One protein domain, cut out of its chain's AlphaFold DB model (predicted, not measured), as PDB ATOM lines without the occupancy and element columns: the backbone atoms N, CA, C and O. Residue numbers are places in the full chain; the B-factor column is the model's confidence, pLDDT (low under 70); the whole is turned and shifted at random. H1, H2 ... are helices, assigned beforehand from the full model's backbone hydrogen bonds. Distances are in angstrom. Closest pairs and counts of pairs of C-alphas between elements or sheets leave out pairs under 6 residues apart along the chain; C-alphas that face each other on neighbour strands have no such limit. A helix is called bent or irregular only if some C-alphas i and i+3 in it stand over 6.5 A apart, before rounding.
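What this domain is: This is residues 139 to 221 of the 829 residues of the protein "TlpA family protein disulfide reductase" of Odoribacter splanchnicus (UniProt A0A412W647). Look first for a long helical hairpin: H2 and H3 run side by side in opposite ways and make the longest axis, and their turn, with residues 172 to 177, sticks out at one end. At the other end two short helices sit on opposite sides of the hairpin, H1 packing on the later part of H3 and H4 beside the first residues of H2. The printed part has 83 residues with four named helices in the order H1, H2, H3, H4 and no named strand; its class is all helix. The whole is only just loose, close to compact, with a radius of gyration of the C-alphas of 14.4 A, and it is elongated, spanning 46 by 27 by 16 A.

How they stand to each other: Go from Gln 139 to H1, residues 143 to 148, and then over a tight link to H2, residues 152 to 170. H1 and H2 are close but not clearly touching, with the C-alphas of Trp 146 and Cys 155 the closest at 7.8 A. H2 has a kink of 43 degrees near residue 164 and is irregular, with C-alphas 162 and 165 7.1 A apart. A tight link leads to H3, residues 176 to 203, which forms a helical hairpin with H2. These two touch at a shallow tilt of 27 degrees, opposite ways, and their closest C-alphas are those of Leu 170 and Val 179, 6.8 A apart. Farther along, residues 196 to 201 of H3 alone touch H1, closest at the C-alphas of Trp 146 and Tyr 197, 5.1 A apart. That tilt is steep at 69.9 degrees, only just short of about perpendicular. A short link leads to H4, residues 212 to 219, which only just touches residues 152 to 153 of H2, with 3 pairs of C-alphas within 8 A. The closest are those of Phe 152 and Phe 214, 5.8 A apart, and the tilt is steep at 60 degrees. H3 and H4 are near each other, with 9 pairs of C-alphas within 10 A, while H1 and H4 are apart. The helix packing is mostly crossed, but only just, with 1 of 3 touching pairs at a shallow tilt. In H4 every O i to N i+4 pair is within hydrogen-bond range; in H1 it is 1 of 2, in H2 13 of 15 and in H3 23 of 24.

Where its parts are: Find C-alpha 143 at (-30.403, -3.906, -54.446), where H1 begins its six residues. H2 runs 26.0 A from Phe 152 to Leu 170. From C-alpha 176 at (-42.672, -32.779, -40.628), H3 runs 40.7 A to Gln 203. H4 goes from Lys 212 to Asn 219 and ends at C-alpha 219, (-19.242, -12.830, -35.576).

The domain as a whole: The C-alphas of Lys 174 and Gly 205 are the two farthest apart, 45.9 A. The printed part has no cut, and no link between helices is long. The mean pLDDT of the printed part is 89.9, and no printed residue is under 70.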
ATOM      1  N   GLN A 139     -39.488  -7.954 -56.306       82.25
ATOM      2  CA  GLN A 139     -38.436  -6.940 -56.152       82.25
ATOM      3  C   GLN A 139     -38.153  -6.582 -54.681       82.25
ATOM      4  O   GLN A 139     -37.351  -5.691 -54.414       82.25
ATOM      5  N   LYS A 140     -38.797  -7.259 -53.716       85.38
ATOM      6  CA  LYS A 140     -38.717  -6.927 -52.280       85.38
ATOM      7  C   LYS A 140     -37.303  -7.056 -51.715       85.38
ATOM      8  O   LYS A 140     -36.956  -6.370 -50.769       85.38
ATOM      9  N   PHE A 141     -36.489  -7.920 -52.306       87.88
ATOM     10  CA  PHE A 141     -35.111  -8.172 -51.889       87.88
ATOM     11  C   PHE A 141     -34.097  -7.686 -52.935       87.88
ATOM     12  O   PHE A 141     -33.030  -8.275 -53.110       87.88
ATOM     13  N   SER A 142     -34.453  -6.627 -53.670       84.44
ATOM     14  CA  SER A 142     -33.603  -6.018 -54.697       84.44
ATOM     15  C   SER A 142     -32.546  -5.081 -54.102       84.44
ATOM     16  O   SER A 142     -32.744  -4.490 -53.041       84.44
ATOM     17  N   ASN A 143     -31.452  -4.859 -54.839       80.25
ATOM     18  CA  ASN A 143     -30.403  -3.906 -54.446       80.25
ATOM     19  C   ASN A 143     -30.933  -2.488 -54.196       80.25
ATOM     20  O   ASN A 143     -30.398  -1.795 -53.338       80.25
ATOM     21  N   ASN A 144     -31.965  -2.054 -54.925       81.38
ATOM     22  CA  ASN A 144     -32.562  -0.736 -54.709       81.38
ATOM     23  C   ASN A 144     -33.266  -0.681 -53.353       81.38
ATOM     24  O   ASN A 144     -32.997   0.222 -52.574       81.38
ATOM     25  N   THR A 145     -34.072  -1.696 -53.035       88.69
ATOM     26  CA  THR A 145     -34.751  -1.787 -51.738       88.69
ATOM     27  C   THR A 145     -33.757  -1.799 -50.581       88.69
ATOM     28  O   THR A 145     -33.950  -1.081 -49.606       88.69
ATOM     29  N   TRP A 146     -32.662  -2.553 -50.699       91.44
ATOM     30  CA  TRP A 146     -31.647  -2.629 -49.648       91.44
ATOM     31  C   TRP A 146     -30.964  -1.295 -49.337       91.44
ATOM     32  O   TRP A 146     -30.615  -1.047 -48.184       91.44
ATOM     33  N   ARG A 147     -30.775  -0.426 -50.338       86.75
ATOM     34  CA  ARG A 147     -30.133   0.885 -50.145       86.75
ATOM     35  C   ARG A 147     -30.955   1.803 -49.244       86.75
ATOM     36  O   ARG A 147     -30.364   2.507 -48.421       86.75
ATOM     37  N   ASP A 148     -32.277   1.739 -49.374       88.38
ATOM     38  CA  ASP A 148     -33.228   2.612 -48.681       88.38
ATOM     39  C   ASP A 148     -33.472   2.204 -47.218       88.38
ATOM     40  O   ASP A 148     -33.942   3.012 -46.418       88.38
ATOM     41  N   ILE A 149     -33.135   0.967 -46.834       91.56
ATOM     42  CA  ILE A 149     -33.241   0.504 -45.441       91.56
ATOM     43  C   ILE A 149     -32.141   1.173 -44.604       91.56
ATOM     44  O   ILE A 149     -30.982   1.076 -44.987       91.56
ATOM     45  N   PRO A 150     -32.441   1.852 -43.484       89.06
ATOM     46  CA  PRO A 150     -31.482   2.731 -42.808       89.06
ATOM     47  C   PRO A 150     -30.313   1.993 -42.139       89.06
ATOM     48  O   PRO A 150     -29.167   2.396 -42.338       89.06
ATOM     49  N   ASP A 151     -30.597   0.924 -41.398       91.50
ATOM     50  CA  ASP A 151     -29.649   0.185 -40.559       91.50
ATOM     51  C   ASP A 151     -29.960  -1.324 -40.536       91.50
ATOM     52  O   ASP A 151     -30.950  -1.794 -41.115       91.50
ATOM     53  N   PHE A 152     -29.077  -2.109 -39.910       94.62
ATOM     54  CA  PHE A 152     -29.214  -3.564 -39.868       94.62
ATOM     55  C   PHE A 152     -30.450  -4.038 -39.084       94.62
ATOM     56  O   PHE A 152     -31.126  -4.967 -39.526       94.62
ATOM     57  N   ASP A 153     -30.822  -3.367 -37.995       93.31
ATOM     58  CA  ASP A 153     -32.038  -3.679 -37.233       93.31
ATOM     59  C   ASP A 153     -33.311  -3.503 -38.074       93.31
ATOM     60  O   ASP A 153     -34.237  -4.324 -38.026       93.31
ATOM     61  N   ALA A 154     -33.373  -2.439 -38.878       94.19
ATOM     62  CA  ALA A 154     -34.448  -2.223 -39.834       94.19
ATOM     63  C   ALA A 154     -34.441  -3.286 -40.942       94.19
ATOM     64  O   ALA A 154     -35.515  -3.699 -41.382       94.19
ATOM     65  N   CYS A 155     -33.265  -3.766 -41.358       95.38
ATOM     66  CA  CYS A 155     -33.135  -4.864 -42.318       95.38
ATOM     67  C   CYS A 155     -33.727  -6.169 -41.772       95.38
ATOM     68  O   CYS A 155     -34.560  -6.780 -42.444       95.38
ATOM     69  N   VAL A 156     -33.384  -6.551 -40.538       94.94
ATOM     70  CA  VAL A 156     -33.936  -7.745 -39.872       94.94
ATOM     71  C   VAL A 156     -35.462  -7.668 -39.814       94.94
ATOM     72  O   VAL A 156     -36.151  -8.552 -40.325       94.94
ATOM     73  N   LYS A 157     -36.008  -6.553 -39.309       95.38
ATOM     74  CA  LYS A 157     -37.465  -6.338 -39.238       95.38
ATOM     75  C   LYS A 157     -38.123  -6.388 -40.614       95.38
ATOM     76  O   LYS A 157     -39.213  -6.936 -40.760       95.38
ATOM     77  N   TYR A 158     -37.482  -5.803 -41.624       95.25
ATOM     78  CA  TYR A 158     -37.994  -5.820 -42.989       95.25
ATOM     79  C   TYR A 158     -38.078  -7.248 -43.531       95.25
ATOM     80  O   TYR A 158     -39.122  -7.634 -44.061       95.25
ATOM     81  N   VAL A 159     -37.016  -8.044 -43.369       94.12
ATOM     82  CA  VAL A 159     -36.984  -9.449 -43.795       94.12
ATOM     83  C   VAL A 159     -38.076 -10.254 -43.091       94.12
ATOM     84  O   VAL A 159     -38.847 -10.928 -43.777       94.12
ATOM     85  N   ASP A 160     -38.224 -10.110 -41.772       93.62
ATOM     86  CA  ASP A 160     -39.269 -10.790 -40.995       93.62
ATOM     87  C   ASP A 160     -40.677 -10.451 -41.513       93.62
ATOM     88  O   ASP A 160     -41.493 -11.340 -41.776       93.62
ATOM     89  N   ILE A 161     -40.956  -9.163 -41.751       94.44
ATOM     90  CA  ILE A 161     -42.246  -8.703 -42.289       94.44
ATOM     91  C   ILE A 161     -42.513  -9.311 -43.670       94.44
ATOM     92  O   ILE A 161     -43.633  -9.751 -43.947       94.44
ATOM     93  N   GLN A 162     -41.510  -9.335 -44.552       93.62
ATOM     94  CA  GLN A 162     -41.693  -9.879 -45.897       93.62
ATOM     95  C   GLN A 162     -41.857 -11.401 -45.900       93.62
ATOM     96  O   GLN A 162     -42.560 -11.913 -46.773       93.62
ATOM     97  N   LEU A 163     -41.252 -12.117 -44.946       92.38
ATOM     98  CA  LEU A 163     -41.327 -13.577 -44.847       92.38
ATOM     99  C   LEU A 163     -42.537 -14.093 -44.057       92.38
ATOM    100  O   LEU A 163     -42.904 -15.256 -44.232       92.38
ATOM    101  N   ALA A 164     -43.230 -13.250 -43.285       93.69
ATOM    102  CA  ALA A 164     -44.415 -13.639 -42.511       93.69
ATOM    103  C   ALA A 164     -45.506 -14.402 -43.313       93.69
ATOM    104  O   ALA A 164     -46.061 -15.375 -42.792       93.69
ATOM    105  N   PRO A 165     -45.832 -14.055 -44.581       92.06
ATOM    106  CA  PRO A 165     -46.771 -14.843 -45.385       92.06
ATOM    107  C   PRO A 165     -46.265 -16.258 -45.682       92.06
ATOM    108  O   PRO A 165     -47.057 -17.201 -45.723       92.06
ATOM    109  N   VAL A 166     -44.954 -16.404 -45.875       92.06
ATOM    110  CA  VAL A 166     -44.316 -17.682 -46.181       92.06
ATOM    111  C   VAL A 166     -44.260 -18.560 -44.926       92.06
ATOM    112  O   VAL A 166     -44.598 -19.741 -44.994       92.06
ATOM    113  N   GLU A 167     -43.952 -17.974 -43.763       92.88
ATOM    114  CA  GLU A 167     -44.054 -18.640 -42.457       92.88
ATOM    115  C   GLU A 167     -45.471 -19.157 -42.205       92.88
ATOM    116  O   GLU A 167     -45.676 -20.343 -41.935       92.88
ATOM    117  N   LYS A 168     -46.471 -18.293 -42.400       94.44
ATOM    118  CA  LYS A 168     -47.882 -18.657 -42.264       94.44
ATOM    119  C   LYS A 168     -48.273 -19.803 -43.197       94.44
ATOM    120  O   LYS A 168     -49.039 -20.674 -42.785       94.44
ATOM    121  N   ALA A 169     -47.770 -19.828 -44.431       93.56
ATOM    122  CA  ALA A 169     -48.023 -20.927 -45.359       93.56
ATOM    123  C   ALA A 169     -47.423 -22.250 -44.855       93.56
ATOM    124  O   ALA A 169     -48.116 -23.268 -44.869       93.56
ATOM    125  N   LEU A 170     -46.198 -22.231 -44.313       94.12
ATOM    126  CA  LEU A 170     -45.537 -23.442 -43.815       94.12
ATOM    127  C   LEU A 170     -46.281 -24.078 -42.635       94.12
ATOM    128  O   LEU A 170     -46.307 -25.301 -42.527       94.12
ATOM    129  N   THR A 171     -46.953 -23.287 -41.787       94.94
ATOM    130  CA  THR A 171     -47.757 -23.830 -40.667       94.94
ATOM    131  C   THR A 171     -48.895 -24.753 -41.111       94.94
ATOM    132  O   THR A 171     -49.384 -25.556 -40.318       94.94
ATOM    133  N   LYS A 172     -49.320 -24.663 -42.377       94.50
ATOM    134  CA  LYS A 172     -50.361 -25.520 -42.953       94.50
ATOM    135  C   LYS A 172     -49.820 -26.863 -43.452       94.50
ATOM    136  O   LYS A 172     -50.614 -27.766 -43.717       94.50
ATOM    137  N   VAL A 173     -48.501 -27.000 -43.603       94.31
ATOM    138  CA  VAL A 173     -47.856 -28.223 -44.089       94.31
ATOM    139  C   VAL A 173     -47.773 -29.248 -42.960       94.31
ATOM    140  O   VAL A 173     -47.208 -28.988 -41.900       94.31
ATOM    141  N   LYS A 174     -48.333 -30.441 -43.187       90.88
ATOM    142  CA  LYS A 174     -48.361 -31.516 -42.177       90.88
ATOM    143  C   LYS A 174     -47.092 -32.372 -42.177       90.88
ATOM    144  O   LYS A 174     -46.746 -32.938 -41.139       90.88
ATOM    145  N   ASN A 175     -46.410 -32.475 -43.320       89.75
ATOM    146  CA  ASN A 175     -45.197 -33.269 -43.480       89.75
ATOM    147  C   ASN A 175     -44.032 -32.667 -42.673       89.75
ATOM    148  O   ASN A 175     -43.418 -31.683 -43.078       89.75
ATOM    149  N   GLN A 176     -43.708 -33.283 -41.535       91.06
ATOM    150  CA  GLN A 176     -42.672 -32.779 -40.628       91.06
ATOM    151  C   GLN A 176     -41.266 -32.817 -41.237       91.06
ATOM    152  O   GLN A 176     -40.452 -31.945 -40.942       91.06
ATOM    153  N   THR A 177     -40.980 -33.782 -42.113       87.94
ATOM    154  CA  THR A 177     -39.695 -33.853 -42.818       87.94
ATOM    155  C   THR A 177     -39.538 -32.675 -43.775       87.94
ATOM    156  O   THR A 177     -38.496 -32.025 -43.760       87.94
ATOM    157  N   PHE A 178     -40.587 -32.351 -44.538       89.12
ATOM    158  CA  PHE A 178     -40.613 -31.170 -45.406       89.12
ATOM    159  C   PHE A 178     -40.435 -29.886 -44.588       89.12
ATOM    160  O   PHE A 178     -39.549 -29.088 -44.870       89.12
ATOM    161  N   VAL A 179     -41.210 -29.719 -43.509       91.88
ATOM    162  CA  VAL A 179     -41.123 -28.536 -42.635       91.88
ATOM    163  C   VAL A 179     -39.717 -28.363 -42.057       91.88
ATOM    164  O   VAL A 179     -39.207 -27.244 -42.020       91.88
ATOM    165  N   ALA A 180     -39.073 -29.446 -41.617       88.56
ATOM    166  CA  ALA A 180     -37.713 -29.391 -41.089       88.56
ATOM    167  C   ALA A 180     -36.690 -28.970 -42.160       88.56
ATOM    168  O   ALA A 180     -35.837 -28.124 -41.887       88.56
ATOM    169  N   GLN A 181     -36.799 -29.516 -43.375       86.44
ATOM    170  CA  GLN A 181     -35.924 -29.178 -44.503       86.44
ATOM    171  C   GLN A 181     -36.082 -27.713 -44.930       86.44
ATOM    172  O   GLN A 181     -35.084 -27.006 -45.078       86.44
ATOM    173  N   GLU A 182     -37.317 -27.228 -45.045       88.88
ATOM    174  CA  GLU A 182     -37.597 -25.842 -45.433       88.88
ATOM    175  C   GLU A 182     -37.149 -24.840 -44.367       88.88
ATOM    176  O   GLU A 182     -36.500 -23.848 -44.689       88.88
ATOM    177  N   LYS A 183     -37.375 -25.120 -43.075       88.38
ATOM    178  CA  LYS A 183     -36.853 -24.268 -41.988       88.38
ATOM    179  C   LYS A 183     -35.327 -24.167 -42.016       88.38
ATOM    180  O   LYS A 183     -34.768 -23.102 -41.751       88.38
ATOM    181  N   GLN A 184     -34.649 -25.260 -42.354       82.81
ATOM    182  CA  GLN A 184     -33.199 -25.269 -42.504       82.81
ATOM    183  C   GLN A 184     -32.741 -24.467 -43.736       82.81
ATOM    184  O   GLN A 184     -31.756 -23.732 -43.653       82.81
ATOM    185  N   GLY A 185     -33.448 -24.583 -44.863       81.62
ATOM    186  CA  GLY A 185     -33.219 -23.773 -46.062       81.62
ATOM    187  C   GLY A 185     -33.455 -22.280 -45.820       81.62
ATOM    188  O   GLY A 185     -32.667 -21.448 -46.267       81.62
ATOM    189  N   TRP A 186     -34.475 -21.939 -45.032       84.75
ATOM    190  CA  TRP A 186     -34.788 -20.563 -44.667       84.75
ATOM    191  C   TRP A 186     -33.678 -19.871 -43.913       84.75
ATOM    192  O   TRP A 186     -33.307 -18.763 -44.288       84.75
ATOM    193  N   LYS A 187     -33.132 -20.523 -42.884       80.12
ATOM    194  CA  LYS A 187     -32.044 -19.944 -42.093       80.12
ATOM    195  C   LYS A 187     -30.880 -19.520 -42.997       80.12
ATOM    196  O   LYS A 187     -30.444 -18.376 -42.943       80.12
ATOM    197  N   LYS A 188     -30.471 -20.415 -43.903       78.25
ATOM    198  CA  LYS A 188     -29.416 -20.172 -44.900       78.25
ATOM    199  C   LYS A 188     -29.732 -18.988 -45.815       78.25
ATOM    200  O   LYS A 188     -28.867 -18.175 -46.123       78.25
ATOM    201  N   MET A 189     -30.972 -18.905 -46.283       84.88
ATOM    202  CA  MET A 189     -31.394 -17.847 -47.192       84.88
ATOM    203  C   MET A 189     -31.475 -16.483 -46.498       84.88
ATOM    204  O   MET A 189     -31.056 -15.495 -47.087       84.88
ATOM    205  N   VAL A 190     -31.967 -16.419 -45.259       88.19
ATOM    206  CA  VAL A 190     -32.019 -15.177 -44.470       88.19
ATOM    207  C   VAL A 190     -30.612 -14.623 -44.238       88.19
ATOM    208  O   VAL A 190     -30.379 -13.442 -44.484       88.19
ATOM    209  N   GLU A 191     -29.653 -15.479 -43.875       87.31
ATOM    210  CA  GLU A 191     -28.238 -15.099 -43.752       87.31
ATOM    211  C   GLU A 191     -27.698 -14.492 -45.062       87.31
ATOM    212  O   GLU A 191     -27.047 -13.446 -45.049       87.31
ATOM    213  N   MET A 192     -28.026 -15.089 -46.213       85.88
ATOM    214  CA  MET A 192     -27.674 -14.543 -47.529       85.88
ATOM    215  C   MET A 192     -28.319 -13.170 -47.794       85.88
ATOM    216  O   MET A 192     -27.654 -12.288 -48.338       85.88
ATOM    217  N   LEU A 193     -29.585 -12.952 -47.415       89.31
ATOM    218  CA  LEU A 193     -30.253 -11.651 -47.585       89.31
ATOM    219  C   LEU A 193     -29.559 -10.545 -46.775       89.31
ATOM    220  O   LEU A 193     -29.400  -9.435 -47.280       89.31
ATOM    221  N   TYR A 194     -29.083 -10.851 -45.568       92.94
ATOM    222  CA  TYR A 194     -28.329  -9.907 -44.738       92.94
ATOM    223  C   TYR A 194     -26.996  -9.497 -45.368       92.94
ATOM    224  O   TYR A 194     -26.650  -8.313 -45.365       92.94
ATOM    225  N   PHE A 195     -26.278 -10.432 -45.992       91.56
ATOM    226  CA  PHE A 195     -25.089 -10.086 -46.775       91.56
ATOM    227  C   PHE A 195     -25.423  -9.284 -48.034       91.56
ATOM    228  O   PHE A 195     -24.708  -8.333 -48.345       91.56
ATOM    229  N   ASN A 196     -26.520  -9.594 -48.730       89.38
ATOM    230  CA  ASN A 196     -26.963  -8.807 -49.886       89.38
ATOM    231  C   ASN A 196     -27.277  -7.354 -49.497       89.38
ATOM    232  O   ASN A 196     -26.874  -6.431 -50.208       89.38
ATOM    233  N   TYR A 197     -27.926  -7.146 -48.346       92.81
ATOM    234  CA  TYR A 197     -28.117  -5.821 -47.759       92.81
ATOM    235  C   TYR A 197     -26.776  -5.110 -47.528       92.81
ATOM    236  O   TYR A 197     -26.577  -3.992 -48.011       92.81
ATOM    237  N   ALA A 198     -25.825  -5.775 -46.868       93.56
ATOM    238  CA  ALA A 198     -24.521  -5.191 -46.575       93.56
ATOM    239  C   ALA A 198     -23.719  -4.851 -47.845       93.56
ATOM    240  O   ALA A 198     -23.101  -3.790 -47.923       93.56
ATOM    241  N   ILE A 199     -23.763  -5.702 -48.874       88.69
ATOM    242  CA  ILE A 199     -23.138  -5.439 -50.180       88.69
ATOM    243  C   ILE A 199     -23.779  -4.217 -50.846       88.69
ATOM    244  O   ILE A 199     -23.064  -3.338 -51.333       88.69
ATOM    245  N   ALA A 200     -25.111  -4.124 -50.852       88.19
ATOM    246  CA  ALA A 200     -25.822  -2.997 -51.451       88.19
ATOM    247  C   ALA A 200     -25.506  -1.667 -50.743       88.19
ATOM    248  O   ALA A 200     -25.331  -0.645 -51.413       88.19
ATOM    249  N   LYS A 201     -25.368  -1.687 -49.411       90.75
ATOM    250  CA  LYS A 201     -24.910  -0.549 -48.601       90.75
ATOM    251  C   LYS A 201     -23.465  -0.160 -48.896       90.75
ATOM    252  O   LYS A 201     -23.193   1.018 -49.127       90.75
ATOM    253  N   GLN A 202     -22.566  -1.138 -48.988       86.25
ATOM    254  CA  GLN A 202     -21.162  -0.910 -49.339       86.25
ATOM    255  C   GLN A 202     -21.024  -0.252 -50.717       86.25
ATOM    256  O   GLN A 202     -20.279   0.713 -50.878       86.25
ATOM    257  N   GLN A 203     -21.802  -0.708 -51.701       81.94
ATOM    258  CA  GLN A 203     -21.859  -0.104 -53.037       81.94
ATOM    259  C   GLN A 203     -22.439   1.319 -53.039       81.94
ATOM    260  O   GLN A 203     -22.153   2.087 -53.953       81.94
ATOM    261  N   ALA A 204     -23.243   1.676 -52.034       84.19
ATOM    262  CA  ALA A 204     -23.750   3.030 -51.820       84.19
ATOM    263  C   ALA A 204     -22.794   3.913 -50.987       84.19
ATOM    264  O   ALA A 204     -23.154   5.032 -50.632       84.19
ATOM    265  N   GLY A 205     -21.583   3.433 -50.680       86.62
ATOM    266  CA  GLY A 205     -20.557   4.184 -49.949       86.62
ATOM    267  C   GLY A 205     -20.629   4.064 -48.423       86.62
ATOM    268  O   GLY A 205     -19.907   4.778 -47.730       86.62
ATOM    269  N   VAL A 206     -21.466   3.173 -47.884       89.31
ATOM    270  CA  VAL A 206     -21.571   2.926 -46.438       89.31
ATOM    271  C   VAL A 206     -20.637   1.788 -46.032       89.31
ATOM    272  O   VAL A 206     -20.780   0.669 -46.510       89.31
ATOM    273  N   ASP A 207     -19.693   2.053 -45.127       90.25
ATOM    274  CA  ASP A 207     -18.760   1.036 -44.625       90.25
ATOM    275  C   ASP A 207     -19.421   0.132 -43.575       90.25
ATOM    276  O   ASP A 207     -19.435   0.445 -42.383       90.25
ATOM    277  N   MET A 208     -19.939  -1.014 -44.018       91.69
ATOM    278  CA  MET A 208     -20.680  -1.948 -43.161       91.69
ATOM    279  C   MET A 208     -19.822  -2.619 -42.084       91.69
ATOM    280  O   MET A 208     -20.365  -3.164 -41.131       91.69
ATOM    281  N   ARG A 209     -18.487  -2.532 -42.160       91.31
ATOM    282  CA  ARG A 209     -17.596  -2.999 -41.077       91.31
ATOM    283  C   ARG A 209     -17.737  -2.161 -39.803       91.31
ATOM    284  O   ARG A 209     -17.285  -2.582 -38.743       91.31
ATOM    285  N   LYS A 210     -18.314  -0.958 -39.911       91.75
ATOM    286  CA  LYS A 210     -18.569  -0.045 -38.786       91.75
ATOM    287  C   LYS A 210     -19.967  -0.208 -38.187       91.75
ATOM    288  O   LYS A 210     -20.227   0.369 -37.135       91.75
ATOM    289  N   ASP A 211     -20.851  -0.960 -38.838       91.94
ATOM    290  CA  ASP A 211     -22.183  -1.266 -38.319       91.94
ATOM    291  C   ASP A 211     -22.056  -2.342 -37.233       91.94
ATOM    292  O   ASP A 211     -21.656  -3.479 -37.494       91.94
ATOM    293  N   LYS A 212     -22.328  -1.955 -35.984       93.12
ATOM    294  CA  LYS A 212     -22.102  -2.810 -34.814       93.12
ATOM    295  C   LYS A 212     -22.987  -4.056 -34.842       93.12
ATOM    296  O   LYS A 212     -22.492  -5.145 -34.556       93.12
ATOM    297  N   ASP A 213     -24.260  -3.895 -35.181       93.00
ATOM    298  CA  ASP A 213     -25.256  -4.963 -35.100       93.00
ATOM    299  C   ASP A 213     -25.055  -5.963 -36.244       93.00
ATOM    300  O   ASP A 213     -25.090  -7.181 -36.038       93.00
ATOM    301  N   PHE A 214     -24.711  -5.463 -37.436       94.31
ATOM    302  CA  PHE A 214     -24.290  -6.313 -38.545       94.31
ATOM    303  C   PHE A 214     -23.022  -7.108 -38.204       94.31
ATOM    304  O   PHE A 214     -22.965  -8.314 -38.441       94.31
ATOM    305  N   MET A 215     -22.011  -6.472 -37.606       94.06
ATOM    306  CA  MET A 215     -20.786  -7.175 -37.214       94.06
ATOM    307  C   MET A 215     -21.022  -8.187 -36.084       94.06
ATOM    308  O   MET A 215     -20.364  -9.229 -36.056       94.06
ATOM    309  N   GLU A 216     -21.980  -7.951 -35.184       93.94
ATOM    310  CA  GLU A 216     -22.401  -8.956 -34.203       93.94
ATOM    311  C   GLU A 216     -23.032 -10.182 -34.883       93.94
ATOM    312  O   GLU A 216     -22.732 -11.315 -34.499       93.94
ATOM    313  N   PHE A 217     -23.856  -9.977 -35.916       92.25
ATOM    314  CA  PHE A 217     -24.359 -11.062 -36.762       92.25
ATOM    315  C   PHE A 217     -23.213 -11.831 -37.434       92.25
ATOM    316  O   PHE A 217     -23.152 -13.053 -37.302       92.25
ATOM    317  N   VAL A 218     -22.276 -11.132 -38.083       91.00
ATOM    318  CA  VAL A 218     -21.122 -11.747 -38.761       91.00
ATOM    319  C   VAL A 218     -20.297 -12.606 -37.798       91.00
ATOM    320  O   VAL A 218     -19.956 -13.739 -38.127       91.00
ATOM    321  N   ASN A 219     -20.034 -12.115 -36.584       89.56
ATOM    322  CA  ASN A 219     -19.242 -12.830 -35.576       89.56
ATOM    323  C   ASN A 219     -19.918 -14.106 -35.039       89.56
ATOM    324  O   ASN A 219     -19.243 -14.950 -34.452       89.56
ATOM    325  N   LYS A 220     -21.237 -14.259 -35.215       88.12
ATOM    326  CA  LYS A 220     -21.985 -15.466 -34.815       88.12
ATOM    327  C   LYS A 220     -21.945 -16.571 -35.875       88.12
ATOM    328  O   LYS A 220     -22.346 -17.697 -35.574       88.12
ATOM    329  N   ILE A 221     -21.483 -16.275 -37.091       84.56
ATOM    330  CA  ILE A 221     -21.418 -17.255 -38.178       84.56
ATOM    331  C   ILE A 221     -20.266 -18.225 -37.921       84.56
ATOM    332  O   ILE A 221     -19.118 -17.831 -37.722       84.56
TER     333      ILE A 221